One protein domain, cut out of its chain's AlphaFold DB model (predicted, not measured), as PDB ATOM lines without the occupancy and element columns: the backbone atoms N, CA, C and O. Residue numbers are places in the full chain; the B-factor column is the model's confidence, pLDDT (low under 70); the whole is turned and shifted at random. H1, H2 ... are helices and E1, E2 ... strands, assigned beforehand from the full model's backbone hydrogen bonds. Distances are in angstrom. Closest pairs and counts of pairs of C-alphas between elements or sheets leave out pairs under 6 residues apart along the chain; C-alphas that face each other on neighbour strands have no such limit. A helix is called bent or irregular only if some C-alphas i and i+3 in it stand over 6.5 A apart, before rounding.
ATOM      1  N   ARG A 351     -11.148   3.843   2.507       95.81
ATOM      2  CA  ARG A 351     -11.703   3.683   3.851       95.81
ATOM      3  C   ARG A 351     -10.775   2.836   4.712       95.81
ATOM      4  O   ARG A 351     -10.308   1.782   4.294       95.81
ATOM      5  N   THR A 352     -10.541   3.296   5.938       91.62
ATOM      6  CA  THR A 352      -9.697   2.614   6.937       91.62
ATOM      7  C   THR A 352     -10.504   1.964   8.057       91.62
ATOM      8  O   THR A 352      -9.968   1.188   8.842       91.62
ATOM      9  N   ASP A 353     -11.798   2.271   8.144       94.12
ATOM     10  CA  ASP A 353     -12.736   1.714   9.119       94.12
ATOM     11  C   ASP A 353     -13.459   0.454   8.618       94.12
ATOM     12  O   ASP A 353     -14.198  -0.175   9.374       94.12
ATOM     13  N   ILE A 354     -13.240   0.080   7.355       95.19
ATOM     14  CA  ILE A 354     -13.801  -1.106   6.707       95.19
ATOM     15  C   ILE A 354     -12.667  -1.848   5.998       95.19
ATOM     16  O   ILE A 354     -11.764  -1.222   5.450       95.19
ATOM     17  N   VAL A 355     -12.727  -3.178   6.008       94.56
ATOM     18  CA  VAL A 355     -11.801  -4.049   5.278       94.56
ATOM     19  C   VAL A 355     -12.458  -4.470   3.964       94.56
ATOM     20  O   VAL A 355     -13.610  -4.905   3.964       94.56
ATOM     21  N   GLY A 356     -11.740  -4.302   2.856       95.56
ATOM     22  CA  GLY A 356     -12.172  -4.730   1.526       95.56
ATOM     23  C   GLY A 356     -12.089  -6.246   1.333       95.56
ATOM     24  O   GLY A 356     -11.419  -6.941   2.101       95.56
ATOM     25  N   LEU A 357     -12.760  -6.754   0.297       96.31
ATOM     26  CA  LEU A 357     -12.650  -8.166  -0.071       96.31
ATOM     27  C   LEU A 357     -11.398  -8.406  -0.919       96.31
ATOM     28  O   LEU A 357     -11.064  -7.592  -1.775       96.31
ATOM     29  N   ASP A 358     -10.762  -9.549  -0.703       94.31
ATOM     30  CA  ASP A 358      -9.810 -10.175  -1.616       94.31
ATOM     31  C   ASP A 358     -10.273 -11.605  -1.952       94.31
ATOM     32  O   ASP A 358     -11.382 -12.020  -1.613       94.31
ATOM     33  N   LEU A 359      -9.438 -12.386  -2.640       92.75
ATOM     34  CA  LEU A 359      -9.788 -13.766  -2.987       92.75
ATOM     35  C   LEU A 359      -9.894 -14.700  -1.771       92.75
ATOM     36  O   LEU A 359     -10.574 -15.718  -1.852       92.75
ATOM     37  N   SER A 360      -9.252 -14.380  -0.644       91.94
ATOM     38  CA  SER A 360      -9.280 -15.231   0.553       91.94
ATOM     39  C   SER A 360     -10.621 -15.187   1.289       91.94
ATOM     40  O   SER A 360     -10.947 -16.118   2.024       91.94
ATOM     41  N   ASN A 361     -11.408 -14.129   1.074       93.56
ATOM     42  CA  ASN A 361     -12.720 -13.922   1.687       93.56
ATOM     43  C   ASN A 361     -13.826 -13.597   0.665       93.56
ATOM     44  O   ASN A 361     -14.908 -13.160   1.047       93.56
ATOM     45  N   ILE A 362     -13.605 -13.844  -0.630       96.00
ATOM     46  CA  ILE A 362     -14.575 -13.509  -1.688       96.00
ATOM     47  C   ILE A 362     -15.927 -14.223  -1.523       96.00
ATOM     48  O   ILE A 362     -16.970 -13.695  -1.914       96.00
ATOM     49  N   THR A 363     -15.931 -15.393  -0.879       97.25
ATOM     50  CA  THR A 363     -17.138 -16.174  -0.568       97.25
ATOM     51  C   THR A 363     -18.060 -15.483   0.438       97.25
ATOM     52  O   THR A 363     -19.240 -15.825   0.503       97.25
ATOM     53  N   ASP A 364     -17.601 -14.434   1.130       97.12
ATOM     54  CA  ASP A 364     -18.456 -13.574   1.956       97.12
ATOM     55  C   ASP A 364     -19.577 -12.914   1.132       97.12
ATOM     56  O   ASP A 364     -20.619 -12.558   1.688       97.12
ATOM     57  N   LEU A 365     -19.425 -12.800  -0.198       97.44
ATOM     58  CA  LEU A 365     -20.499 -12.380  -1.106       97.44
ATOM     59  C   LEU A 365     -21.751 -13.262  -0.986       97.44
ATOM     60  O   LEU A 365     -22.857 -12.746  -1.133       97.44
ATOM     61  N   LEU A 366     -21.602 -14.546  -0.663       97.56
ATOM     62  CA  LEU A 366     -22.714 -15.488  -0.505       97.56
ATOM     63  C   LEU A 366     -23.507 -15.261   0.792       97.56
ATOM     64  O   LEU A 366     -24.598 -15.808   0.960       97.56
ATOM     65  N   SER A 367     -22.985 -14.447   1.716       97.00
ATOM     66  CA  SER A 367     -23.684 -14.128   2.957       97.00
ATOM     67  C   SER A 367     -25.004 -13.390   2.678       97.00
ATOM     68  O   SER A 367     -25.046 -12.492   1.828       97.00
ATOM     69  N   PRO A 368     -26.087 -13.700   3.417       95.31
ATOM     70  CA  PRO A 368     -27.353 -12.992   3.273       95.31
ATOM     71  C   PRO A 368     -27.212 -11.482   3.511       95.31
ATOM     72  O   PRO A 368     -26.525 -11.044   4.433       95.31
ATOM     73  N   GLY A 369     -27.943 -10.684   2.731       96.25
ATOM     74  CA  GLY A 369     -27.944  -9.226   2.855       96.25
ATOM     75  C   GLY A 369     -26.764  -8.564   2.144       96.25
ATOM     76  O   GLY A 369     -26.385  -8.971   1.045       96.25
ATOM     77  N   TYR A 370     -26.233  -7.503   2.743       97.75
ATOM     78  CA  TYR A 370     -25.189  -6.664   2.157       97.75
ATOM     79  C   TYR A 370     -23.982  -6.586   3.085       97.75
ATOM     80  O   TYR A 370     -24.122  -6.546   4.311       97.75
ATOM     81  N   LEU A 371     -22.797  -6.559   2.488       96.88
ATOM     82  CA  LEU A 371     -21.537  -6.372   3.186       96.88
ATOM     83  C   LEU A 371     -21.341  -4.892   3.548       96.88
ATOM     84  O   LEU A 371     -21.971  -4.016   2.955       96.88
ATOM     85  N   PRO A 372     -20.439  -4.575   4.493       95.25
ATOM     86  CA  PRO A 372     -20.168  -3.189   4.876       95.25
ATOM     87  C   PRO A 372     -19.704  -2.285   3.721       95.25
ATOM     88  O   PRO A 372     -19.926  -1.077   3.775       95.25
ATOM     89  N   LEU A 373     -19.073  -2.860   2.687       96.88
ATOM     90  CA  LEU A 373     -18.596  -2.157   1.496       96.88
ATOM     91  C   LEU A 373     -19.257  -2.725   0.228       96.88
ATOM     92  O   LEU A 373     -18.696  -3.594  -0.436       96.88
ATOM     93  N   GLU A 374     -20.458  -2.247  -0.100       97.56
ATOM     94  CA  GLU A 374     -21.092  -2.526  -1.402       97.56
ATOM     95  C   GLU A 374     -20.708  -1.511  -2.477       97.56
ATOM     96  O   GLU A 374     -20.525  -1.888  -3.630       97.56
ATOM     97  N   THR A 375     -20.511  -0.251  -2.082       98.38
ATOM     98  CA  THR A 375     -20.006   0.817  -2.946       98.38
ATOM     99  C   THR A 375     -18.902   1.572  -2.214       98.38
ATOM    100  O   THR A 375     -19.143   2.175  -1.166       98.38
ATOM    101  N   GLY A 376     -17.681   1.549  -2.747       98.31
ATOM    102  CA  GLY A 376     -16.555   2.312  -2.214       98.31
ATOM    103  C   GLY A 376     -15.207   1.627  -2.342       98.31
ATOM    104  O   GLY A 376     -15.050   0.657  -3.075       98.31
ATOM    105  N   ILE A 377     -14.221   2.185  -1.644       98.44
ATOM    106  CA  ILE A 377     -12.811   1.822  -1.779       98.44
ATOM    107  C   ILE A 377     -12.262   1.510  -0.386       98.44
ATOM    108  O   ILE A 377     -12.470   2.291   0.542       98.44
ATOM    109  N   ALA A 378     -11.563   0.391  -0.226       97.94
ATOM    110  CA  ALA A 378     -10.900   0.010   1.019       97.94
ATOM    111  C   ALA A 378      -9.650  -0.832   0.737       97.94
ATOM    112  O   ALA A 378      -9.476  -1.340  -0.370       97.94
ATOM    113  N   LEU A 379      -8.798  -1.013   1.747       96.75
ATOM    114  CA  LEU A 379      -7.709  -1.987   1.680       96.75
ATOM    115  C   LEU A 379      -8.180  -3.363   2.149       96.75
ATOM    116  O   LEU A 379      -9.002  -3.479   3.061       96.75
ATOM    117  N   THR A 380      -7.634  -4.405   1.536       95.12
ATOM    118  CA  THR A 380      -7.826  -5.798   1.958       95.12
ATOM    119  C   THR A 380      -6.859  -6.145   3.099       95.12
ATOM    120  O   THR A 380      -5.916  -5.387   3.364       95.12
ATOM    121  N   PRO A 381      -7.030  -7.291   3.788       88.69
ATOM    122  CA  PRO A 381      -6.095  -7.735   4.826       88.69
ATOM    123  C   PRO A 381      -4.639  -7.830   4.351       88.69
ATOM    124  O   PRO A 381      -3.721  -7.633   5.146       88.69
ATOM    125  N   ASN A 382      -4.435  -8.103   3.060       90.62
ATOM    126  CA  ASN A 382      -3.121  -8.285   2.447       90.62
ATOM    127  C   ASN A 382      -2.551  -6.993   1.831       90.62
ATOM    128  O   ASN A 382      -1.507  -7.026   1.182       90.62
ATOM    129  N   GLY A 383      -3.206  -5.845   2.044       92.50
ATOM    130  CA  GLY A 383      -2.764  -4.546   1.529       92.50
ATOM    131  C   GLY A 383      -3.097  -4.303   0.056       92.50
ATOM    132  O   GLY A 383      -2.611  -3.331  -0.521       92.50
ATOM    133  N   GLU A 384      -3.919  -5.162  -0.546       96.44
ATOM    134  CA  GLU A 384      -4.481  -4.946  -1.879       96.44
ATOM    135  C   GLU A 384      -5.547  -3.853  -1.826       96.44
ATOM    136  O   GLU A 384      -6.129  -3.570  -0.773       96.44
ATOM    137  N   LEU A 385      -5.811  -3.230  -2.968       97.38
ATOM    138  CA  LEU A 385      -6.818  -2.184  -3.083       97.38
ATOM    139  C   LEU A 385      -8.116  -2.801  -3.606       97.38
ATOM    140  O   LEU A 385      -8.159  -3.318  -4.716       97.38
ATOM    141  N   SER A 386      -9.174  -2.746  -2.801       97.81
ATOM    142  CA  SER A 386     -10.499  -3.267  -3.139       97.81
ATOM    143  C   SER A 386     -11.424  -2.120  -3.526       97.81
ATOM    144  O   SER A 386     -11.724  -1.255  -2.700       97.81
ATOM    145  N   VAL A 387     -11.951  -2.159  -4.746       98.56
ATOM    146  CA  VAL A 387     -13.015  -1.267  -5.225       98.56
ATOM    147  C   VAL A 387     -14.302  -2.070  -5.364       98.56
ATOM    148  O   VAL A 387     -14.324  -3.117  -6.004       98.56
ATOM    149  N   ALA A 388     -15.380  -1.597  -4.747       98.62
ATOM    150  CA  ALA A 388     -16.694  -2.221  -4.799       98.62
ATOM    151  C   ALA A 388     -17.714  -1.273  -5.432       98.62
ATOM    152  O   ALA A 388     -17.707  -0.071  -5.146       98.62
ATOM    153  N   THR A 389     -18.606  -1.820  -6.256       98.31
ATOM    154  CA  THR A 389     -19.785  -1.117  -6.774       98.31
ATOM    155  C   THR A 389     -21.010  -2.024  -6.714       98.31
ATOM    156  O   THR A 389     -20.941  -3.216  -7.030       98.31
ATOM    157  N   LEU A 390     -22.146  -1.454  -6.314       98.44
ATOM    158  CA  LEU A 390     -23.453  -2.096  -6.383       98.44
ATOM    159  C   LEU A 390     -24.299  -1.396  -7.444       98.44
ATOM    160  O   LEU A 390     -24.504  -0.183  -7.390       98.44
ATOM    161  N   THR A 391     -24.818  -2.170  -8.391       98.25
ATOM    162  CA  THR A 391     -25.739  -1.677  -9.422       98.25
ATOM    163  C   THR A 391     -27.015  -2.507  -9.452       98.25
ATOM    164  O   THR A 391     -27.011  -3.705  -9.166       98.25
ATOM    165  N   GLN A 392     -28.131  -1.847  -9.755       97.81
ATOM    166  CA  GLN A 392     -29.456  -2.460  -9.825       97.81
ATOM    167  C   GLN A 392     -29.824  -2.689 -11.289       97.81
ATOM    168  O   GLN A 392     -29.631  -1.801 -12.117       97.81
ATOM    169  N   TRP A 393     -30.365  -3.867 -11.586       98.12
ATOM    170  CA  TRP A 393     -30.642  -4.335 -12.941       98.12
ATOM    171  C   TRP A 393     -32.115  -4.752 -13.054       98.12
ATOM    172  O   TRP A 393     -32.436  -5.943 -12.967       98.12
ATOM    173  N   PRO A 394     -33.034  -3.776 -13.180       97.06
ATOM    174  CA  PRO A 394     -34.458  -4.061 -13.298       97.06
ATOM    175  C   PRO A 394     -34.750  -4.831 -14.587       97.06
ATOM    176  O   PRO A 394     -34.078  -4.633 -15.600       97.06
ATOM    177  N   ASP A 395     -35.732  -5.728 -14.529       97.44
ATOM    178  CA  ASP A 395     -36.213  -6.541 -15.656       97.44
ATOM    179  C   ASP A 395     -35.121  -7.371 -16.368       97.44
ATOM    180  O   ASP A 395     -35.345  -7.930 -17.442       97.44
ATOM    181  N   THR A 396     -33.938  -7.481 -15.759       98.25
ATOM    182  CA  THR A 396     -32.791  -8.224 -16.276       98.25
ATOM    183  C   THR A 396     -32.678  -9.550 -15.543       98.25
ATOM    184  O   THR A 396     -32.839  -9.615 -14.322       98.25
ATOM    185  N   THR A 397     -32.376 -10.613 -16.285       97.88
ATOM    186  CA  THR A 397     -32.041 -11.914 -15.702       97.88
ATOM    187  C   THR A 397     -30.537 -12.192 -15.816       97.88
ATOM    188  O   THR A 397     -29.883 -11.666 -16.720       97.88
ATOM    189  N   PRO A 398     -29.963 -13.031 -14.938       97.12
ATOM    190  CA  PRO A 398     -28.557 -13.443 -15.024       97.12
ATOM    191  C   PRO A 398     -28.149 -14.021 -16.387       97.12
ATOM    192  O   PRO A 398     -27.047 -13.755 -16.859       97.12
ATOM    193  N   GLU A 399     -29.052 -14.725 -17.072       96.62
ATOM    194  CA  GLU A 399     -28.809 -15.289 -18.404       96.62
ATOM    195  C   GLU A 399     -28.613 -14.200 -19.468       96.62
ATOM    196  O   GLU A 399     -27.834 -14.383 -20.401       96.62
ATOM    197  N   MET A 400     -29.276 -13.044 -19.332       98.50
ATOM    198  CA  MET A 400     -29.050 -11.904 -20.230       98.50
ATOM    199  C   MET A 400     -27.637 -11.335 -20.067       98.50
ATOM    200  O   MET A 400     -27.057 -10.852 -21.038       98.50
ATOM    201  N   ILE A 401     -27.083 -11.395 -18.854       98.44
ATOM    202  CA  ILE A 401     -25.723 -10.935 -18.562       98.44
ATOM    203  C   ILE A 401     -24.704 -11.932 -19.122       98.44
ATOM    204  O   ILE A 401     -23.782 -11.510 -19.816       98.44
ATOM    205  N   ASP A 402     -24.892 -13.238 -18.917       97.75
ATOM    206  CA  ASP A 402     -24.030 -14.252 -19.546       97.75
ATOM    207  C   ASP A 402     -24.051 -14.126 -21.080       97.75
ATOM    208  O   ASP A 402     -22.999 -14.138 -21.724       97.75
ATOM    209  N   TRP A 403     -25.240 -13.927 -21.667       98.00
ATOM    210  CA  TRP A 403     -25.393 -13.641 -23.094       98.00
ATOM    211  C   TRP A 403     -24.612 -12.407 -23.521       98.00
ATOM    212  O   TRP A 403     -23.886 -12.458 -24.514       98.00
ATOM    213  N   TRP A 404     -24.730 -11.307 -22.773       98.44
ATOM    214  CA  TRP A 404     -24.018 -10.073 -23.072       98.44
ATOM    215  C   TRP A 404     -22.510 -10.318 -23.166       98.44
ATOM    216  O   TRP A 404     -21.926 -10.003 -24.204       98.44
ATOM    217  N   PHE A 405     -21.895 -10.936 -22.149       97.69
ATOM    218  CA  PHE A 405     -20.450 -11.212 -22.113       97.69
ATOM    219  C   PHE A 405     -19.982 -12.150 -23.236       97.69
ATOM    220  O   PHE A 405     -18.912 -11.944 -23.808       97.69
ATOM    221  N   GLY A 406     -20.802 -13.130 -23.624       95.12
ATOM    222  CA  GLY A 406     -20.528 -13.974 -24.792       95.12
ATOM    223  C   GLY A 406     -20.711 -13.259 -26.139       95.12
ATOM    224  O   GLY A 406     -20.083 -13.629 -27.133       95.12
ATOM    225  N   TRP A 407     -21.569 -12.238 -26.197       96.88
ATOM    226  CA  TRP A 407     -21.997 -11.588 -27.436       96.88
ATOM    227  C   TRP A 407     -21.223 -10.306 -27.768       96.88
ATOM    228  O   TRP A 407     -20.895 -10.079 -28.941       96.88
ATOM    229  N   HIS A 408     -20.926  -9.458 -26.779       97.00
ATOM    230  CA  HIS A 408     -20.294  -8.156 -27.014       97.00
ATOM    231  C   HIS A 408     -18.825  -8.297 -27.423       97.00
ATOM    232  O   HIS A 408     -18.344  -7.531 -28.255       97.00
ATOM    233  N   ILE A 409     -18.126  -9.292 -26.863       94.31
ATOM    234  CA  ILE A 409     -16.670  -9.467 -26.971       94.31
ATOM    235  C   ILE A 409     -16.192  -9.610 -28.422       94.31
ATOM    236  O   ILE A 409     -15.056  -9.292 -28.745       94.31
ATOM    237  N   ALA A 410     -17.066 -10.074 -29.316       92.06
ATOM    238  CA  ALA A 410     -16.726 -10.375 -30.699       92.06
ATOM    239  C   ALA A 410     -16.638  -9.144 -31.619       92.06
ATOM    240  O   ALA A 410     -16.145  -9.265 -32.740       92.06
ATOM    241  N   ARG A 411     -17.170  -7.981 -31.212       92.25
ATOM    242  CA  ARG A 411     -17.270  -6.793 -32.078       92.25
ATOM    243  C   ARG A 411     -17.094  -5.496 -31.289       92.25
ATOM    244  O   ARG A 411     -17.825  -5.239 -30.334       92.25
ATOM    245  N   THR A 412     -16.199  -4.635 -31.763       94.31
ATOM    246  CA  THR A 412     -15.937  -3.303 -31.191       94.31
ATOM    247  C   THR A 412     -17.195  -2.442 -31.092       94.31
ATOM    248  O   THR A 412     -17.410  -1.784 -30.077       94.31
ATOM    249  N   GLU A 413     -18.067  -2.476 -32.094       94.12
ATOM    250  CA  GLU A 413     -19.304  -1.692 -32.137       94.12
ATOM    251  C   GLU A 413     -20.258  -2.075 -31.003       94.12
ATOM    252  O   GLU A 413     -20.918  -1.210 -30.432       94.12
ATOM    253  N   ARG A 414     -20.281  -3.361 -30.625       95.88
ATOM    254  CA  ARG A 414     -21.075  -3.869 -29.498       95.88
ATOM    255  C   ARG A 414     -20.484  -3.417 -28.174       95.88
ATOM    256  O   ARG A 414     -21.215  -2.947 -27.311       95.88
ATOM    257  N   TYR A 415     -19.162  -3.502 -28.032       97.44
ATOM    258  CA  TYR A 415     -18.468  -3.056 -26.823       97.44
ATOM    259  C   TYR A 415     -18.656  -1.559 -26.553       97.44
ATOM    260  O   TYR A 415     -18.895  -1.152 -25.415       97.44
ATOM    261  N   LYS A 416     -18.654  -0.752 -27.620       97.31
ATOM    262  CA  LYS A 416     -18.939   0.687 -27.584       97.31
ATOM    263  C   LYS A 416     -20.353   1.020 -27.076       97.31
ATOM    264  O   LYS A 416     -20.546   2.127 -26.584       97.31
ATOM    265  N   LEU A 417     -21.334   0.110 -27.157       98.12
ATOM    266  CA  LEU A 417     -22.675   0.336 -26.585       98.12
ATOM    267  C   LEU A 417     -22.644   0.410 -25.053       98.12
ATOM    268  O   LEU A 417     -23.484   1.071 -24.455       98.12
ATOM    269  N   TRP A 418     -21.701  -0.290 -24.423       98.12
ATOM    270  CA  TRP A 418     -21.655  -0.474 -22.973       98.12
ATOM    271  C   TRP A 418     -21.208   0.784 -22.235       98.12
ATOM    272  O   TRP A 418     -21.858   1.225 -21.291       98.12
ATOM    273  N   HIS A 419     -20.119   1.388 -22.707       97.88
ATOM    274  CA  HIS A 419     -19.638   2.664 -22.208       97.88
ATOM    275  C   HIS A 419     -19.200   3.548 -23.389       97.88
ATOM    276  O   HIS A 419     -18.018   3.622 -23.726       97.88
ATOM    277  N   PRO A 420     -20.122   4.292 -24.014       96.69
ATOM    278  CA  PRO A 420     -19.892   4.999 -25.285       96.69
ATOM    279  C   PRO A 420     -18.846   6.116 -25.207       96.69
ATOM    280  O   PRO A 420     -18.269   6.513 -26.221       96.69
ATOM    281  N   GLN A 421     -18.596   6.617 -23.998       96.56
ATOM    282  CA  GLN A 421     -17.604   7.649 -23.701       96.56
ATOM    283  C   GLN A 421     -16.223   7.090 -23.307       96.56
ATOM    284  O   GLN A 421     -15.293   7.879 -23.156       96.56
ATOM    285  N   ALA A 422     -16.078   5.769 -23.147       97.56
ATOM    286  CA  ALA A 422     -14.849   5.148 -22.650       97.56
ATOM    287  C   ALA A 422     -14.363   3.964 -23.492       97.56
ATOM    288  O   ALA A 422     -13.160   3.833 -23.690       97.56
ATOM    289  N   HIS A 423     -15.264   3.129 -24.004       97.81
ATOM    290  CA  HIS A 423     -14.930   1.940 -24.783       97.81
ATOM    291  C   HIS A 423     -14.705   2.306 -26.241       97.81
ATOM    292  O   HIS A 423     -15.531   2.988 -26.853       97.81
ATOM    293  N   TYR A 424     -13.603   1.834 -26.819       94.62
ATOM    294  CA  TYR A 424     -13.305   2.106 -28.224       94.62
ATOM    295  C   TYR A 424     -12.696   0.935 -28.994       94.62
ATOM    296  O   TYR A 424     -12.553   1.046 -30.213       94.62
ATOM    297  N   PHE A 425     -12.387  -0.188 -28.339       95.44
ATOM    298  CA  PHE A 425     -11.942  -1.404 -29.015       95.44
ATOM    299  C   PHE A 425     -12.221  -2.663 -28.188       95.44
ATOM    300  O   PHE A 425     -12.005  -2.655 -26.978       95.44
ATOM    301  N   THR A 426     -12.630  -3.750 -28.849       94.94
ATOM    302  CA  THR A 426     -12.523  -5.110 -28.302       94.94
ATOM    303  C   THR A 426     -12.164  -6.116 -29.395       94.94
ATOM    304  O   THR A 426     -12.571  -5.969 -30.550       94.94
ATOM    305  N   GLN A 427     -11.438  -7.165 -29.026       94.56
ATOM    306  CA  GLN A 427     -11.222  -8.344 -29.853       94.56
ATOM    307  C   GLN A 427     -11.039  -9.575 -28.954       94.56
ATOM    308  O   GLN A 427     -10.235  -9.524 -28.021       94.56
ATOM    309  N   PRO A 428     -11.724 -10.699 -29.216       94.44
ATOM    310  CA  PRO A 428     -11.539 -11.904 -28.426       94.44
ATOM    311  C   PRO A 428     -10.313 -12.681 -28.913       94.44
ATOM    312  O   PRO A 428     -10.042 -12.722 -30.113       94.44
ATOM    313  N   ARG A 429      -9.619 -13.386 -28.019       91.94
ATOM    314  CA  ARG A 429      -8.567 -14.337 -28.389       91.94
ATOM    315  C   ARG A 429      -9.114 -15.444 -29.267       91.94
ATOM    316  O   ARG A 429      -8.530 -15.711 -30.305       91.94
ATOM    317  N   TYR A 430     -10.239 -16.042 -28.896       90.19
ATOM    318  CA  TYR A 430     -10.962 -16.978 -29.753       90.19
ATOM    319  C   TYR A 430     -12.288 -16.357 -30.180       90.19
ATOM    320  O   TYR A 430     -13.104 -16.016 -29.321       90.19
ATOM    321  N   ASP A 431     -12.528 -16.222 -31.485       91.62
ATOM    322  CA  ASP A 431     -13.842 -15.791 -31.969       91.62
ATOM    323  C   ASP A 431     -14.812 -16.973 -31.919       91.62
ATOM    324  O   ASP A 431     -14.846 -17.839 -32.795       91.62
ATOM    325  N   LEU A 432     -15.585 -17.019 -30.835       90.50
ATOM    326  CA  LEU A 432     -16.579 -18.055 -30.586       90.50
ATOM    327  C   LEU A 432     -17.992 -17.614 -30.980       90.50
ATOM    328  O   LEU A 432     -18.941 -18.346 -30.711       90.50
ATOM    329  N   SER A 433     -18.167 -16.441 -31.598       86.69
ATOM    330  CA  SER A 433     -19.487 -15.832 -31.820       86.69
ATOM    331  C   SER A 433     -20.416 -16.677 -32.696       86.69
ATOM    332  O   SER A 433     -21.596 -16.821 -32.379       86.69
ATOM    333  N   ASP A 434     -19.871 -17.341 -33.714       82.69
ATOM    334  CA  ASP A 434     -20.641 -18.144 -34.671       82.69
ATOM    335  C   ASP A 434     -20.542 -19.662 -34.426       82.69
ATOM    336  O   ASP A 434     -21.035 -20.462 -35.226       82.69
ATOM    337  N   VAL A 435     -19.928 -20.094 -33.316       83.25
ATOM    338  CA  VAL A 435     -19.771 -21.525 -33.005       83.25
ATOM    339  C   VAL A 435     -21.111 -22.117 -32.533       83.25
ATOM    340  O   VAL A 435     -21.661 -21.676 -31.513       83.25
ATOM    341  N   PRO A 436     -21.673 -23.122 -33.237       82.56
ATOM    342  CA  PRO A 436     -22.951 -23.720 -32.862       82.56
ATOM    343  C   PRO A 436     -22.838 -24.577 -31.598       82.56
ATOM    344  O   PRO A 436     -21.862 -25.298 -31.413       82.56
ATOM    345  N   GLY A 437     -23.888 -24.574 -30.777       84.50
ATOM    346  CA  GLY A 437     -24.019 -25.487 -29.635       84.50
ATOM    347  C   GLY A 437     -23.321 -25.045 -28.349       84.50
ATOM    348  O   GLY A 437     -23.565 -25.676 -27.328       84.50
ATOM    349  N   LEU A 438     -22.528 -23.966 -28.377       86.75
ATOM    350  CA  LEU A 438     -22.000 -23.344 -27.162       86.75
ATOM    351  C   LEU A 438     -23.090 -22.562 -26.430       86.75
ATOM    352  O   LEU A 438     -23.831 -21.789 -27.056       86.75
ATOM    353  N   THR A 439     -23.131 -22.736 -25.113       89.25
ATOM    354  CA  THR A 439     -23.840 -21.857 -24.179       89.25
ATOM    355  C   THR A 439     -23.216 -20.463 -24.170       89.25
ATOM    356  O   THR A 439     -22.083 -20.269 -24.609       89.25
ATOM    357  N   ASP A 440     -23.946 -19.476 -23.654       93.38
ATOM    358  CA  ASP A 440     -23.444 -18.103 -23.562       93.38
ATOM    359  C   ASP A 440     -22.179 -18.003 -22.693       93.38
ATOM    360  O   ASP A 440     -21.216 -17.339 -23.076       93.38
ATOM    361  N   ARG A 441     -22.119 -18.764 -21.592       91.12
ATOM    362  CA  ARG A 441     -20.937 -18.851 -20.719       91.12
ATOM    363  C   ARG A 441     -19.720 -19.457 -21.409       91.12
ATOM    364  O   ARG A 441     -18.625 -18.911 -21.305       91.12
ATOM    365  N   GLU A 442     -19.900 -20.538 -22.166       88.38
ATOM    366  CA  GLU A 442     -18.806 -21.189 -22.910       88.38
ATOM    367  C   GLU A 442     -18.191 -20.291 -23.996       88.38
ATOM    368  O   GLU A 442     -17.108 -20.591 -24.499       88.38
ATOM    369  N   ARG A 443     -18.854 -19.189 -24.376       90.81
ATOM    370  CA  ARG A 443     -18.320 -18.231 -25.359       90.81
ATOM    371  C   ARG A 443     -17.279 -17.282 -24.772       90.81
ATOM    372  O   ARG A 443     -16.457 -16.769 -25.534       90.81
ATOM    373  N   TYR A 444     -17.288 -17.051 -23.459       94.56
ATOM    374  CA  TYR A 444     -16.358 -16.116 -22.822       94.56
ATOM    375  C   TYR A 444     -15.504 -16.743 -21.713       94.56
ATOM    376  O   TYR A 444     -14.345 -16.362 -21.590       94.56
ATOM    377  N   VAL A 445     -16.006 -17.718 -20.941       91.88
ATOM    378  CA  VAL A 445     -15.221 -18.383 -19.883       91.88
ATOM    379  C   VAL A 445     -14.042 -19.146 -20.497       91.88
ATOM    380  O   VAL A 445     -14.201 -19.903 -21.455       91.88
ATOM    381  N   GLY A 446     -12.837 -18.933 -19.963       86.31
ATOM    382  CA  GLY A 446     -11.593 -19.476 -20.512       86.31
ATOM    383  C   GLY A 446     -11.131 -18.794 -21.805       86.31
ATOM    384  O   GLY A 446     -10.296 -19.350 -22.524       86.31
ATOM    385  N   ASN A 447     -11.690 -17.625 -22.135       92.69
ATOM    386  CA  ASN A 447     -11.293 -16.780 -23.258       92.69
ATOM    387  C   ASN A 447     -10.706 -15.455 -22.744       92.69
ATOM    388  O   ASN A 447     -10.937 -15.055 -21.602       92.69
ATOM    389  N   THR A 448      -9.968 -14.760 -23.606       94.62
ATOM    390  CA  THR A 448      -9.385 -13.446 -23.310       94.62
ATOM    391  C   THR A 448     -10.016 -12.396 -24.214       94.62
ATOM    392  O   THR A 448     -10.076 -12.593 -25.424       94.62
ATOM    393  N   SER A 449     -10.467 -11.275 -23.655       95.88
ATOM    394  CA  SER A 449     -10.829 -10.073 -24.408       95.88
ATOM    395  C   SER A 449      -9.673  -9.085 -24.374       95.88
ATOM    396  O   SER A 449      -9.281  -8.641 -23.298       95.88
ATOM    397  N   TRP A 450      -9.132  -8.725 -25.533       95.75
ATOM    398  CA  TRP A 450      -8.279  -7.548 -25.642       95.75
ATOM    399  C   TRP A 450      -9.161  -6.326 -25.819       95.75
ATOM    400  O   TRP A 450      -9.887  -6.243 -26.809       95.75
ATOM    401  N   VAL A 451      -9.093  -5.386 -24.886       95.88
ATOM    402  CA  VAL A 451      -9.876  -4.151 -24.913       95.88
ATOM    403  C   VAL A 451      -8.966  -2.942 -24.843       95.88
ATOM    404  O   VAL A 451      -7.955  -2.956 -24.140       95.88
ATOM    405  N   ASP A 452      -9.353  -1.890 -25.556       95.38
ATOM    406  CA  ASP A 452      -8.792  -0.568 -25.320       95.38
ATOM    407  C   ASP A 452      -9.917   0.367 -24.865       95.38
ATOM    408  O   ASP A 452     -10.962   0.493 -25.521       95.38
ATOM    409  N   GLU A 453      -9.689   1.014 -23.728       96.38
ATOM    410  CA  GLU A 453     -10.697   1.818 -23.048       96.38
ATOM    411  C   GLU A 453     -10.092   2.920 -22.180       96.38
ATOM    412  O   GLU A 453      -8.916   2.899 -21.818       96.38
ATOM    413  N   TYR A 454     -10.919   3.901 -21.832       96.38
ATOM    414  CA  TYR A 454     -10.569   4.931 -20.865       96.38
ATOM    415  C   TYR A 454     -11.069   4.583 -19.460       96.38
ATOM    416  O   TYR A 454     -12.272   4.536 -19.208       96.38
ATOM    417  N   LEU A 455     -10.146   4.481 -18.505       93.06
ATOM    418  CA  LEU A 455     -10.456   4.525 -17.075       93.06
ATOM    419  C   LEU A 455     -10.323   5.973 -16.595       93.06
ATOM    420  O   LEU A 455      -9.237   6.457 -16.257       93.06
ATOM    421  N   GLY A 456     -11.432   6.712 -16.641       88.69
ATOM    422  CA  GLY A 456     -11.420   8.165 -16.467       88.69
ATOM    423  C   GLY A 456     -10.534   8.832 -17.533       88.69
ATOM    424  O   GLY A 456     -10.806   8.681 -18.720       88.69
ATOM    425  N   PRO A 457      -9.469   9.573 -17.170       87.44
ATOM    426  CA  PRO A 457      -8.566  10.182 -18.150       87.44
ATOM    427  C   PRO A 457      -7.469   9.231 -18.670       87.44
ATOM    428  O   PRO A 457      -6.618   9.673 -19.443       87.44
ATOM    429  N   ILE A 458      -7.427   7.973 -18.217       91.06
ATOM    430  CA  ILE A 458      -6.305   7.053 -18.446       91.06
ATOM    431  C   ILE A 458      -6.644   6.089 -19.591       91.06
ATOM    432  O   ILE A 458      -7.489   5.212 -19.395       91.06
ATOM    433  N   PRO A 459      -6.004   6.206 -20.770       92.12
ATOM    434  CA  PRO A 459      -6.127   5.185 -21.803       92.12
ATOM    435  C   PRO A 459      -5.458   3.897 -21.321       92.12
ATOM    436  O   PRO A 459      -4.314   3.920 -20.866       92.12
ATOM    437  N   SER A 460      -6.176   2.788 -21.427       91.62
ATOM    438  CA  SER A 460      -5.773   1.476 -20.932       91.62
ATOM    439  C   SER A 460      -5.923   0.449 -22.048       91.62
ATOM    440  O   SER A 460      -6.898   0.489 -22.796       91.62
ATOM    441  N   ARG A 461      -4.944  -0.452 -22.177       92.88
ATOM    442  CA  ARG A 461      -4.973  -1.585 -23.114       92.88
ATOM    443  C   ARG A 461      -4.900  -2.862 -22.299       92.88
ATOM    444  O   ARG A 461      -3.847  -3.197 -21.759       92.88
ATOM    445  N   LEU A 462      -6.017  -3.557 -22.171       94.94
ATOM    446  CA  LEU A 462      -6.183  -4.644 -21.214       94.94
ATOM    447  C   LEU A 462      -6.419  -5.967 -21.934       94.94
ATOM    448  O   LEU A 462      -7.154  -6.025 -22.914       94.94
ATOM    449  N   ALA A 463      -5.805  -7.030 -21.431       95.56
ATOM    450  CA  ALA A 463      -6.163  -8.400 -21.755       95.56
ATOM    451  C   ALA A 463      -6.956  -8.964 -20.568       95.56
ATOM    452  O   ALA A 463      -6.397  -9.257 -19.512       95.56
ATOM    453  N   ILE A 464      -8.273  -9.068 -20.725       97.38
ATOM    454  CA  ILE A 464      -9.206  -9.527 -19.695       97.38
ATOM    455  C   ILE A 464      -9.487 -11.008 -19.936       97.38
ATOM    456  O   ILE A 464     -10.199 -11.360 -20.874       97.38
ATOM    457  N   THR A 465      -8.908 -11.883 -19.117       96.62
ATOM    458  CA  THR A 465      -9.098 -13.338 -19.215       96.62
ATOM    459  C   THR A 465     -10.161 -13.790 -18.231       96.62
ATOM    460  O   THR A 465     -10.015 -13.560 -17.035       96.62
ATOM    461  N   PHE A 466     -11.231 -14.411 -18.724       96.31
ATOM    462  CA  PHE A 466     -12.357 -14.850 -17.900       96.31
ATOM    463  C   PHE A 466     -12.141 -16.262 -17.359       96.31
ATOM    464  O   PHE A 466     -11.686 -17.149 -18.080       96.31
ATOM    465  N   HIS A 467     -12.540 -16.475 -16.110       92.44
ATOM    466  CA  HIS A 467     -12.319 -17.712 -15.360       92.44
ATOM    467  C   HIS A 467     -13.631 -18.348 -14.918       92.44
ATOM    468  O   HIS A 467     -14.665 -17.673 -14.840       92.44
ATOM    469  N   ASP A 468     -13.590 -19.646 -14.613       87.94
ATOM    470  CA  ASP A 468     -14.732 -20.309 -13.999       87.94
ATOM    471  C   ASP A 468     -14.846 -19.877 -12.519       87.94
ATOM    472  O   ASP A 468     -13.873 -19.983 -11.771       87.94
ATOM    473  N   PRO A 469     -16.015 -19.404 -12.047       90.00
ATOM    474  CA  PRO A 469     -16.188 -18.958 -10.661       90.00
ATOM    475  C   PRO A 469     -15.888 -20.025  -9.596       90.00
ATOM    476  O   PRO A 469     -15.551 -19.682  -8.456       90.00
ATOM    477  N   SER A 470     -15.962 -21.316  -9.937       88.25
ATOM    478  CA  SER A 470     -15.585 -22.397  -9.020       88.25
ATOM    479  C   SER A 470     -14.103 -22.353  -8.628       88.25
ATOM    480  O   SER A 470     -13.761 -22.785  -7.525       88.25
ATOM    481  N   GLU A 471     -13.237 -21.747  -9.451       86.44
ATOM    482  CA  GLU A 471     -11.809 -21.546  -9.158       86.44
ATOM    483  C   GLU A 471     -11.583 -20.684  -7.904       86.44
ATOM    484  O   GLU A 471     -10.566 -20.824  -7.223       86.44
ATOM    485  N   ILE A 472     -12.548 -19.824  -7.564       88.44
ATOM    486  CA  ILE A 472     -12.500 -18.916  -6.409       88.44
ATOM    487  C   ILE A 472     -13.536 -19.273  -5.332       88.44
ATOM    488  O   ILE A 472     -13.870 -18.452  -4.478       88.44
ATOM    489  N   GLY A 473     -14.046 -20.509  -5.354       88.56
ATOM    490  CA  GLY A 473     -14.991 -21.014  -4.354       88.56
ATOM    491  C   GLY A 473     -16.429 -20.516  -4.528       88.56
ATOM    492  O   GLY A 473     -17.209 -20.579  -3.580       88.56
ATOM    493  N   LEU A 474     -16.783 -20.022  -5.718       92.88
ATOM    494  CA  LEU A 474     -18.135 -19.598  -6.084       92.88
ATOM    495  C   LEU A 474     -18.755 -20.602  -7.070       92.88
ATOM    496  O   LEU A 474     -19.123 -20.244  -8.184       92.88
ATOM    497  N   ASP A 475     -18.823 -21.878  -6.685       91.38
ATOM    498  CA  ASP A 475     -19.408 -22.926  -7.527       91.38
ATOM    499  C   ASP A 475     -20.939 -22.800  -7.677       91.38
ATOM    500  O   ASP A 475     -21.618 -22.130  -6.896       91.38
ATOM    501  N   GLU A 476     -21.497 -23.468  -8.692       89.69
ATOM    502  CA  GLU A 476     -22.922 -23.387  -9.050       89.69
ATOM    503  C   GLU A 476     -23.859 -23.743  -7.883       89.69
ATOM    504  O   GLU A 476     -24.912 -23.118  -7.720       89.69
ATOM    505  N   ALA A 477     -23.485 -24.714  -7.042       93.69
ATOM    506  CA  ALA A 477     -24.310 -25.119  -5.910       93.69
ATOM    507  C   ALA A 477     -24.332 -24.028  -4.832       93.69
ATOM    508  O   ALA A 477     -25.410 -23.661  -4.356       93.69
ATOM    509  N   ALA A 478     -23.163 -23.470  -4.502       93.94
ATOM    510  CA  ALA A 478     -23.030 -22.372  -3.550       93.94
ATOM    511  C   ALA A 478     -23.758 -21.100  -4.025       93.94
ATOM    512  O   ALA A 478     -24.456 -20.447  -3.244       93.94
ATOM    513  N   LEU A 479     -23.653 -20.777  -5.319       96.69
ATOM    514  CA  LEU A 479     -24.352 -19.645  -5.929       96.69
ATOM    515  C   LEU A 479     -25.869 -19.822  -5.876       96.69
ATOM    516  O   LEU A 479     -26.575 -18.927  -5.404       96.69
ATOM    517  N   THR A 480     -26.364 -20.992  -6.283       96.00
ATOM    518  CA  THR A 480     -27.798 -21.301  -6.271       96.00
ATOM    519  C   THR A 480     -28.374 -21.207  -4.857       96.00
ATOM    520  O   THR A 480     -29.436 -20.614  -4.661       96.00
ATOM    521  N   GLU A 481     -27.674 -21.750  -3.854       97.00
ATOM    522  CA  GLU A 481     -28.095 -21.678  -2.448       97.00
ATOM    523  C   GLU A 481     -28.177 -20.228  -1.941       97.00
ATOM    524  O   GLU A 481     -29.117 -19.872  -1.225       97.00
ATOM    525  N   ALA A 482     -27.239 -19.375  -2.357       97.19
ATOM    526  CA  ALA A 482     -27.186 -17.963  -1.984       97.19
ATOM    527  C   ALA A 482     -28.081 -17.042  -2.847       97.19
ATOM    528  O   ALA A 482     -28.115 -15.828  -2.617       97.19
ATOM    529  N   GLY A 483     -28.818 -17.588  -3.823       97.62
ATOM    530  CA  GLY A 483     -29.721 -16.832  -4.699       97.62
ATOM    531  C   GLY A 483     -29.026 -16.062  -5.827       97.62
ATOM    532  O   GLY A 483     -29.567 -15.069  -6.320       97.62
ATOM    533  N   TYR A 484     -27.832 -16.492  -6.227       98.19
ATOM    534  CA  TYR A 484     -27.091 -15.967  -7.372       98.19
ATOM    535  C   TYR A 484     -27.377 -16.780  -8.627       98.19
ATOM    536  O   TYR A 484     -27.462 -18.004  -8.558       98.19
ATOM    537  N   GLY A 485     -27.498 -16.100  -9.768       96.31
ATOM    538  CA  GLY A 485     -27.687 -16.778 -11.055       96.31
ATOM    539  C   GLY A 485     -26.410 -16.895 -11.880       96.31
ATOM    540  O   GLY A 485     -26.236 -17.877 -12.586       96.31
ATOM    541  N   THR A 486     -25.494 -15.927 -11.775       97.12
ATOM    542  CA  THR A 486     -24.186 -16.004 -12.437       97.12
ATOM    543  C   THR A 486     -23.130 -15.191 -11.694       97.12
ATOM    544  O   THR A 486     -23.433 -14.281 -10.913       97.12
ATOM    545  N   VAL A 487     -21.871 -15.524 -11.958       98.31
ATOM    546  CA  VAL A 487     -20.706 -14.707 -11.634       98.31
ATOM    547  C   VAL A 487     -19.847 -14.611 -12.887       98.31
ATOM    548  O   VAL A 487     -19.520 -15.628 -13.510       98.31
ATOM    549  N   VAL A 488     -19.472 -13.384 -13.237       98.31
ATOM    550  CA  VAL A 488     -18.450 -13.105 -14.248       98.31
ATOM    551  C   VAL A 488     -17.190 -12.700 -13.504       98.31
ATOM    552  O   VAL A 488     -17.164 -11.652 -12.864       98.31
ATOM    553  N   CYS A 489     -16.156 -13.536 -13.545       96.31
ATOM    554  CA  CYS A 489     -14.868 -13.218 -12.942       96.31
ATOM    555  C   CYS A 489     -13.741 -13.305 -13.963       96.31
ATOM    556  O   CYS A 489     -13.753 -14.161 -14.848       96.31
ATOM    557  N   ALA A 490     -12.778 -12.401 -13.834       97.38
ATOM    558  CA  ALA A 490     -11.675 -12.284 -14.768       97.38
ATOM    559  C   ALA A 490     -10.417 -11.734 -14.100       97.38
ATOM    560  O   ALA A 490     -10.481 -11.036 -13.086       97.38
ATOM    561  N   VAL A 491      -9.278 -12.004 -14.725       96.50
ATOM    562  CA  VAL A 491      -8.013 -11.327 -14.453       96.50
ATOM    563  C   VAL A 491      -7.748 -10.366 -15.606       96.50
ATOM    564  O   VAL A 491      -7.721 -10.779 -16.765       96.50
ATOM    565  N   ALA A 492      -7.567  -9.087 -15.296       96.12
ATOM    566  CA  ALA A 492      -7.152  -8.079 -16.258       96.12
ATOM    567  C   ALA A 492      -5.638  -7.888 -16.167       96.12
ATOM    568  O   ALA A 492      -5.116  -7.520 -15.110       96.12
ATOM    569  N   THR A 493      -4.939  -8.106 -17.277       92.44
ATOM    570  CA  THR A 493      -3.512  -7.810 -17.417       92.44
ATOM    571  C   THR A 493      -3.286  -6.680 -18.411       92.44
ATOM    572  O   THR A 493      -4.130  -6.404 -19.263       92.44
ATOM    573  N   ASP A 494      -2.126  -6.042 -18.347       88.25
ATOM    574  CA  ASP A 494      -1.663  -5.162 -19.416       88.25
ATOM    575  C   ASP A 494      -1.489  -5.967 -20.722       88.25
ATOM    576  O   ASP A 494      -0.923  -7.063 -20.704       88.25
ATOM    577  N   SER A 495      -2.007  -5.464 -21.848       84.31
ATOM    578  CA  SER A 495      -1.938  -6.171 -23.141       84.31
ATOM    579  C   SER A 495      -0.538  -6.225 -23.747       84.31
ATOM    580  O   SER A 495      -0.259  -7.124 -24.538       84.31
ATOM    581  N   ASP A 496       0.312  -5.254 -23.428       77.75
ATOM    582  CA  ASP A 496       1.641  -5.107 -24.013       77.75
ATOM    583  C   ASP A 496       2.702  -5.844 -23.164       77.75
ATOM    584  O   ASP A 496       3.659  -6.385 -23.716       77.75
ATOM    585  N   TYR A 497       2.508  -5.936 -21.841       76.44
ATOM    586  CA  TYR A 497       3.490  -6.493 -20.895       76.44
ATOM    587  C   TYR A 497       3.010  -7.708 -20.084       76.44
ATOM    588  O   TYR A 497       3.822  -8.382 -19.450       76.44
ATOM    589  N   GLY A 498       1.707  -8.004 -20.065       77.44
ATOM    590  CA  GLY A 498       1.144  -9.166 -19.363       77.44
ATOM    591  C   GLY A 498       1.132  -9.068 -17.832       77.44
ATOM    592  O   GLY A 498       0.833 -10.054 -17.160       77.44
ATOM    593  N   HIS A 499       1.446  -7.905 -17.255       81.50
ATOM    594  CA  HIS A 499       1.371  -7.690 -15.808       81.50
ATOM    595  C   HIS A 499      -0.082  -7.671 -15.330       81.50
ATOM    596  O   HIS A 499      -0.908  -6.987 -15.928       81.50
ATOM    597  N   GLU A 500      -0.393  -8.372 -14.237       89.81
ATOM    598  CA  GLU A 500      -1.713  -8.308 -13.601       89.81
ATOM    599  C   GLU A 500      -1.993  -6.896 -13.073       89.81
ATOM    600  O   GLU A 500      -1.213  -6.340 -12.300       89.81
ATOM    601  N   LEU A 501      -3.122  -6.326 -13.495       91.19
ATOM    602  CA  LEU A 501      -3.578  -4.994 -13.104       91.19
ATOM    603  C   LEU A 501      -4.739  -5.069 -12.113       91.19
ATOM    604  O   LEU A 501      -4.814  -4.267 -11.182       91.19
ATOM    605  N   SER A 502      -5.656  -6.020 -12.301       96.69
ATOM    606  CA  SER A 502      -6.755  -6.248 -11.365       96.69
ATOM    607  C   SER A 502      -7.386  -7.624 -11.537       96.69
ATOM    608  O   SER A 502      -7.306  -8.241 -12.600       96.69
ATOM    609  N   ARG A 503      -8.079  -8.070 -10.494       97.69
ATOM    610  CA  ARG A 503      -9.021  -9.188 -10.546       97.69
ATOM    611  C   ARG A 503     -10.428  -8.645 -10.380       97.69
ATOM    612  O   ARG A 503     -10.691  -7.907  -9.433       97.69
ATOM    613  N   LEU A 504     -11.311  -9.010 -11.295       97.25
ATOM    614  CA  LEU A 504     -12.683  -8.535 -11.398       97.25
ATOM    615  C   LEU A 504     -13.650  -9.665 -11.054       97.25
ATOM    616  O   LEU A 504     -13.475 -10.798 -11.494       97.25
ATOM    617  N   ILE A 505     -14.666  -9.354 -10.254       98.56
ATOM    618  CA  ILE A 505     -15.766 -10.251  -9.909       98.56
ATOM    619  C   ILE A 505     -17.068  -9.459 -10.004       98.56
ATOM    620  O   ILE A 505     -17.298  -8.563  -9.199       98.56
ATOM    621  N   HIS A 506     -17.948  -9.817 -10.931       98.69
ATOM    622  CA  HIS A 506     -19.326  -9.341 -11.011       98.69
ATOM    623  C   HIS A 506     -20.265 -10.452 -10.563       98.69
ATOM    624  O   HIS A 506     -20.580 -11.360 -11.332       98.69
ATOM    625  N   ALA A 507     -20.700 -10.400  -9.306       98.38
ATOM    626  CA  ALA A 507     -21.616 -11.391  -8.761       98.38
ATOM    627  C   ALA A 507     -23.068 -10.923  -8.919       98.38
ATOM    628  O   ALA A 507     -23.454  -9.893  -8.360       98.38
ATOM    629  N   VAL A 508     -23.873 -11.679  -9.670       98.50
ATOM    630  CA  VAL A 508     -25.242 -11.308 -10.045       98.50
ATOM    631  C   VAL A 508     -26.253 -12.064  -9.189       98.50
ATOM    632  O   VAL A 508     -26.451 -13.273  -9.342       98.50
ATOM    633  N   ARG A 509     -26.914 -11.337  -8.285       98.31
ATOM    634  CA  ARG A 509     -27.909 -11.877  -7.354       98.31
ATOM    635  C   ARG A 509     -29.323 -11.578  -7.830       98.31
ATOM    636  O   ARG A 509     -29.604 -10.460  -8.255       98.31
ATOM    637  N   HIS A 510     -30.224 -12.549  -7.726       98.25
ATOM    638  CA  HIS A 510     -31.635 -12.328  -8.033       98.25
ATOM    639  C   HIS A 510     -32.281 -11.351  -7.042       98.25
ATOM    640  O   HIS A 510     -32.030 -11.402  -5.836       98.25
ATOM    641  N   THR A 511     -33.170 -10.500  -7.548       97.19
ATOM    642  CA  THR A 511     -34.044  -9.633  -6.750       97.19
ATOM    643  C   THR A 511     -35.505  -9.863  -7.150       97.19
ATOM    644  O   THR A 511     -35.806 -10.697  -8.003       97.19
ATOM    645  N   ALA A 512     -36.448  -9.174  -6.501       95.25
ATOM    646  CA  ALA A 512     -37.873  -9.329  -6.815       95.25
ATOM    647  C   ALA A 512     -38.241  -8.820  -8.222       95.25
ATOM    648  O   ALA A 512     -39.163  -9.357  -8.831       95.25
ATOM    649  N   ASP A 513     -37.509  -7.821  -8.721       94.12
ATOM    650  CA  ASP A 513     -37.827  -7.071  -9.941       94.12
ATOM    651  C   ASP A 513     -36.713  -7.192 -11.007       94.12
ATOM    652  O   ASP A 513     -36.609  -6.353 -11.898       94.12
ATOM    653  N   GLY A 514     -35.845  -8.207 -10.905       97.88
ATOM    654  CA  GLY A 514     -34.716  -8.431 -11.813       97.88
ATOM    655  C   GLY A 514     -33.513  -9.036 -11.091       97.88
ATOM    656  O   GLY A 514     -33.629 -10.054 -10.398       97.88
ATOM    657  N   CYS A 515     -32.358  -8.388 -11.217       98.44
ATOM    658  CA  CYS A 515     -31.157  -8.733 -10.466       98.44
ATOM    659  C   CYS A 515     -30.420  -7.495  -9.940       98.44
ATOM    660  O   CYS A 515     -30.763  -6.348 -10.222       98.44
ATOM    661  N   GLU A 516     -29.396  -7.729  -9.134       98.38
ATOM    662  CA  GLU A 516     -28.406  -6.731  -8.750       98.38
ATOM    663  C   GLU A 516     -27.008  -7.296  -8.997       98.38
ATOM    664  O   GLU A 516     -26.774  -8.497  -8.839       98.38
ATOM    665  N   MET A 517     -26.076  -6.430  -9.382       98.69
ATOM    666  CA  MET A 517     -24.687  -6.805  -9.613       98.69
ATOM    667  C   MET A 517     -23.814  -6.206  -8.517       98.69
ATOM    668  O   MET A 517     -23.777  -4.989  -8.317       98.69
ATOM    669  N   ARG A 518     -23.114  -7.090  -7.807       98.56
ATOM    670  CA  ARG A 518     -22.162  -6.769  -6.743       98.56
ATOM    671  C   ARG A 518     -20.757  -6.961  -7.294       98.56
ATOM    672  O   ARG A 518     -20.247  -8.081  -7.323       98.56
ATOM    673  N   SER A 519     -20.159  -5.869  -7.751       98.69
ATOM    674  CA  SER A 519     -18.846  -5.874  -8.390       98.69
ATOM    675  C   SER A 519     -17.731  -5.711  -7.365       98.69
ATOM    676  O   SER A 519     -17.856  -4.921  -6.424       98.69
ATOM    677  N   ARG A 520     -16.631  -6.437  -7.546       98.38
ATOM    678  CA  ARG A 520     -15.387  -6.302  -6.788       98.38
ATOM    679  C   ARG A 520     -14.223  -6.242  -7.765       98.38
ATOM    680  O   ARG A 520     -14.096  -7.114  -8.616       98.38
ATOM    681  N   PHE A 521     -13.377  -5.238  -7.597       98.50
ATOM    682  CA  PHE A 521     -12.069  -5.165  -8.224       98.50
ATOM    683  C   PHE A 521     -11.020  -5.241  -7.131       98.50
ATOM    684  O   PHE A 521     -11.061  -4.457  -6.183       98.50
ATOM    685  N   ILE A 522     -10.097  -6.179  -7.269       98.25
ATOM    686  CA  ILE A 522      -8.998  -6.403  -6.339       98.25
ATOM    687  C   ILE A 522      -7.719  -6.083  -7.103       98.25
ATOM    688  O   ILE A 522      -7.354  -6.809  -8.027       98.25
ATOM    689  N   LEU A 523      -7.075  -4.971  -6.763       97.50
ATOM    690  CA  LEU A 523      -5.863  -4.501  -7.426       97.50
ATOM    691  C   LEU A 523      -4.639  -4.843  -6.566       97.50
ATOM    692  O   LEU A 523      -4.722  -4.703  -5.339       97.50
ATOM    693  N   PRO A 524      -3.501  -5.241  -7.167       94.06
ATOM    694  CA  PRO A 524      -2.311  -5.650  -6.428       94.06
ATOM    695  C   PRO A 524      -1.867  -4.636  -5.368       94.06
ATOM    696  O   PRO A 524      -2.009  -3.417  -5.534       94.06
ATOM    697  N   ALA A 525      -1.300  -5.142  -4.273       91.62
ATOM    698  CA  ALA A 525      -0.755  -4.310  -3.206       91.62
ATOM    699  C   ALA A 525       0.258  -3.284  -3.747       91.62
ATOM    700  O   ALA A 525       1.140  -3.611  -4.539       91.62
ATOM    701  N   GLY A 526       0.127  -2.031  -3.308       89.12
ATOM    702  CA  GLY A 526       0.950  -0.917  -3.793       89.12
ATOM    703  C   GLY A 526       0.403  -0.204  -5.035       89.12
ATOM    704  O   GLY A 526       1.006   0.778  -5.470       89.12
TER     705      GLY A 526
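AT A GLANCE: This is residues 351 to 526 of the 563 residues of the protein "MBL fold metallo-hydrolase" of Actinobacteria bacterium (UniProt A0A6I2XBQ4). One large antiparallel sheet of eight strands is twisted and bent over into an open trough, with H2 in its hollow and H3 packed at one edge by E3. H4 and H5 cover E6 from the outer side of the trough, H1 only grazes the sheet, and the long link of residues 429 to 447 makes a wide loop between E3 and E4. The printed part has 176 residues with five named helices and eight named strands, along the chain H1 E1 E2 H2 H3 E3 E4 E5 H4 H5 E6 E7 E8, and the class is mixed, helices and strands. Strand beside strand the sheet runs E1 E2 E8 E7 E6 E5 E4 E3. The whole is compact, with a radius of gyration of the C-alphas of 16.0 A, and spans 45 by 37 by 29 A.

HOW THE PARTS SIT: Start at residue 351 and read on to H1, residues 362 to 366, which only grazes the sheet. Next come E1, residues 376 to 379, an edge strand, and E2, residues 385 to 394; they form a hairpin, and N 378 and O 386 are 3.0 A apart. H2, residues 398 to 408, is on the sheet; the closest C-alphas of H2 and E6, residues 484 to 494, are those of Pro 398 and Gly 485, 5.3 A apart. H3, residues 412 to 418, is close to H2 but not clearly touching it, with the C-alphas of His 408 and Arg 414 closest at 5.0 A. Their lines stand at a shallow tilt of 34.6 degrees, only just short of steep, and run opposite ways. H3 stands up from the sheet at 46 degrees, and its closest C-alpha pair with E3, residues 423 to 428, is Thr 412 and Thr 426, 4.8 A. E3, the other edge strand, begins a meander, each strand the antiparallel neighbour of the one before, with E4, residues 448 to 455, and E5, residues 458 to 467. Look for N 450 and O 427 at 2.8 A, and N 462 and O 451 at 2.8 A. E4 bends by 64 degrees at residue 452, and E5 by 57 degrees at residue 461. H4, residues 469 to 472, and H5, residues 476 to 481, lie over E6 on the same face of the sheet, at heights of 8.8 A and 7.6 A. E6, E7, residues 500 to 511, and E8, residues 514 to 523, form a second meander. E5 and E6 run at 128 degrees, with N 465 and O 491 2.9 A apart; E2 and E8 run at 167 degrees, with N 387 and O 521 2.9 A apart. In H2 and H5 every O i to N i+4 pair is within hydrogen-bond range; H1 has 0 of 1 but 2 of 2 for O i to N i+3, H3 has 1 of 3 but 3 of 4, and H4 is too short for an i+4 pair.

IN THESE COORDINATES: Find C-alpha 362 at (-14.575, -13.509, -1.688), where H1 begins. H2 measures 15.5 A from first to last C-alpha. E2 measures 29.5 A, E5 25.7 A, E6 30.1 A and E7 33.1 A. E7 begins at C-alpha 500, (-1.713, -8.308, -13.601). E8, 29.4 A long, ends at C-alpha 523, (-5.863, -4.501, -7.426).

THE WHOLE: The two C-alphas farthest apart are those of Asp 353 and Pro 436, 50.1 A. The printed part has no cut. The link from E3 to E4 is long, with 19 residues; that from H1 to E1 is short but not tight, and the others are tight. The mean pLDDT of the printed part is 94.4, and no printed residue is under 70.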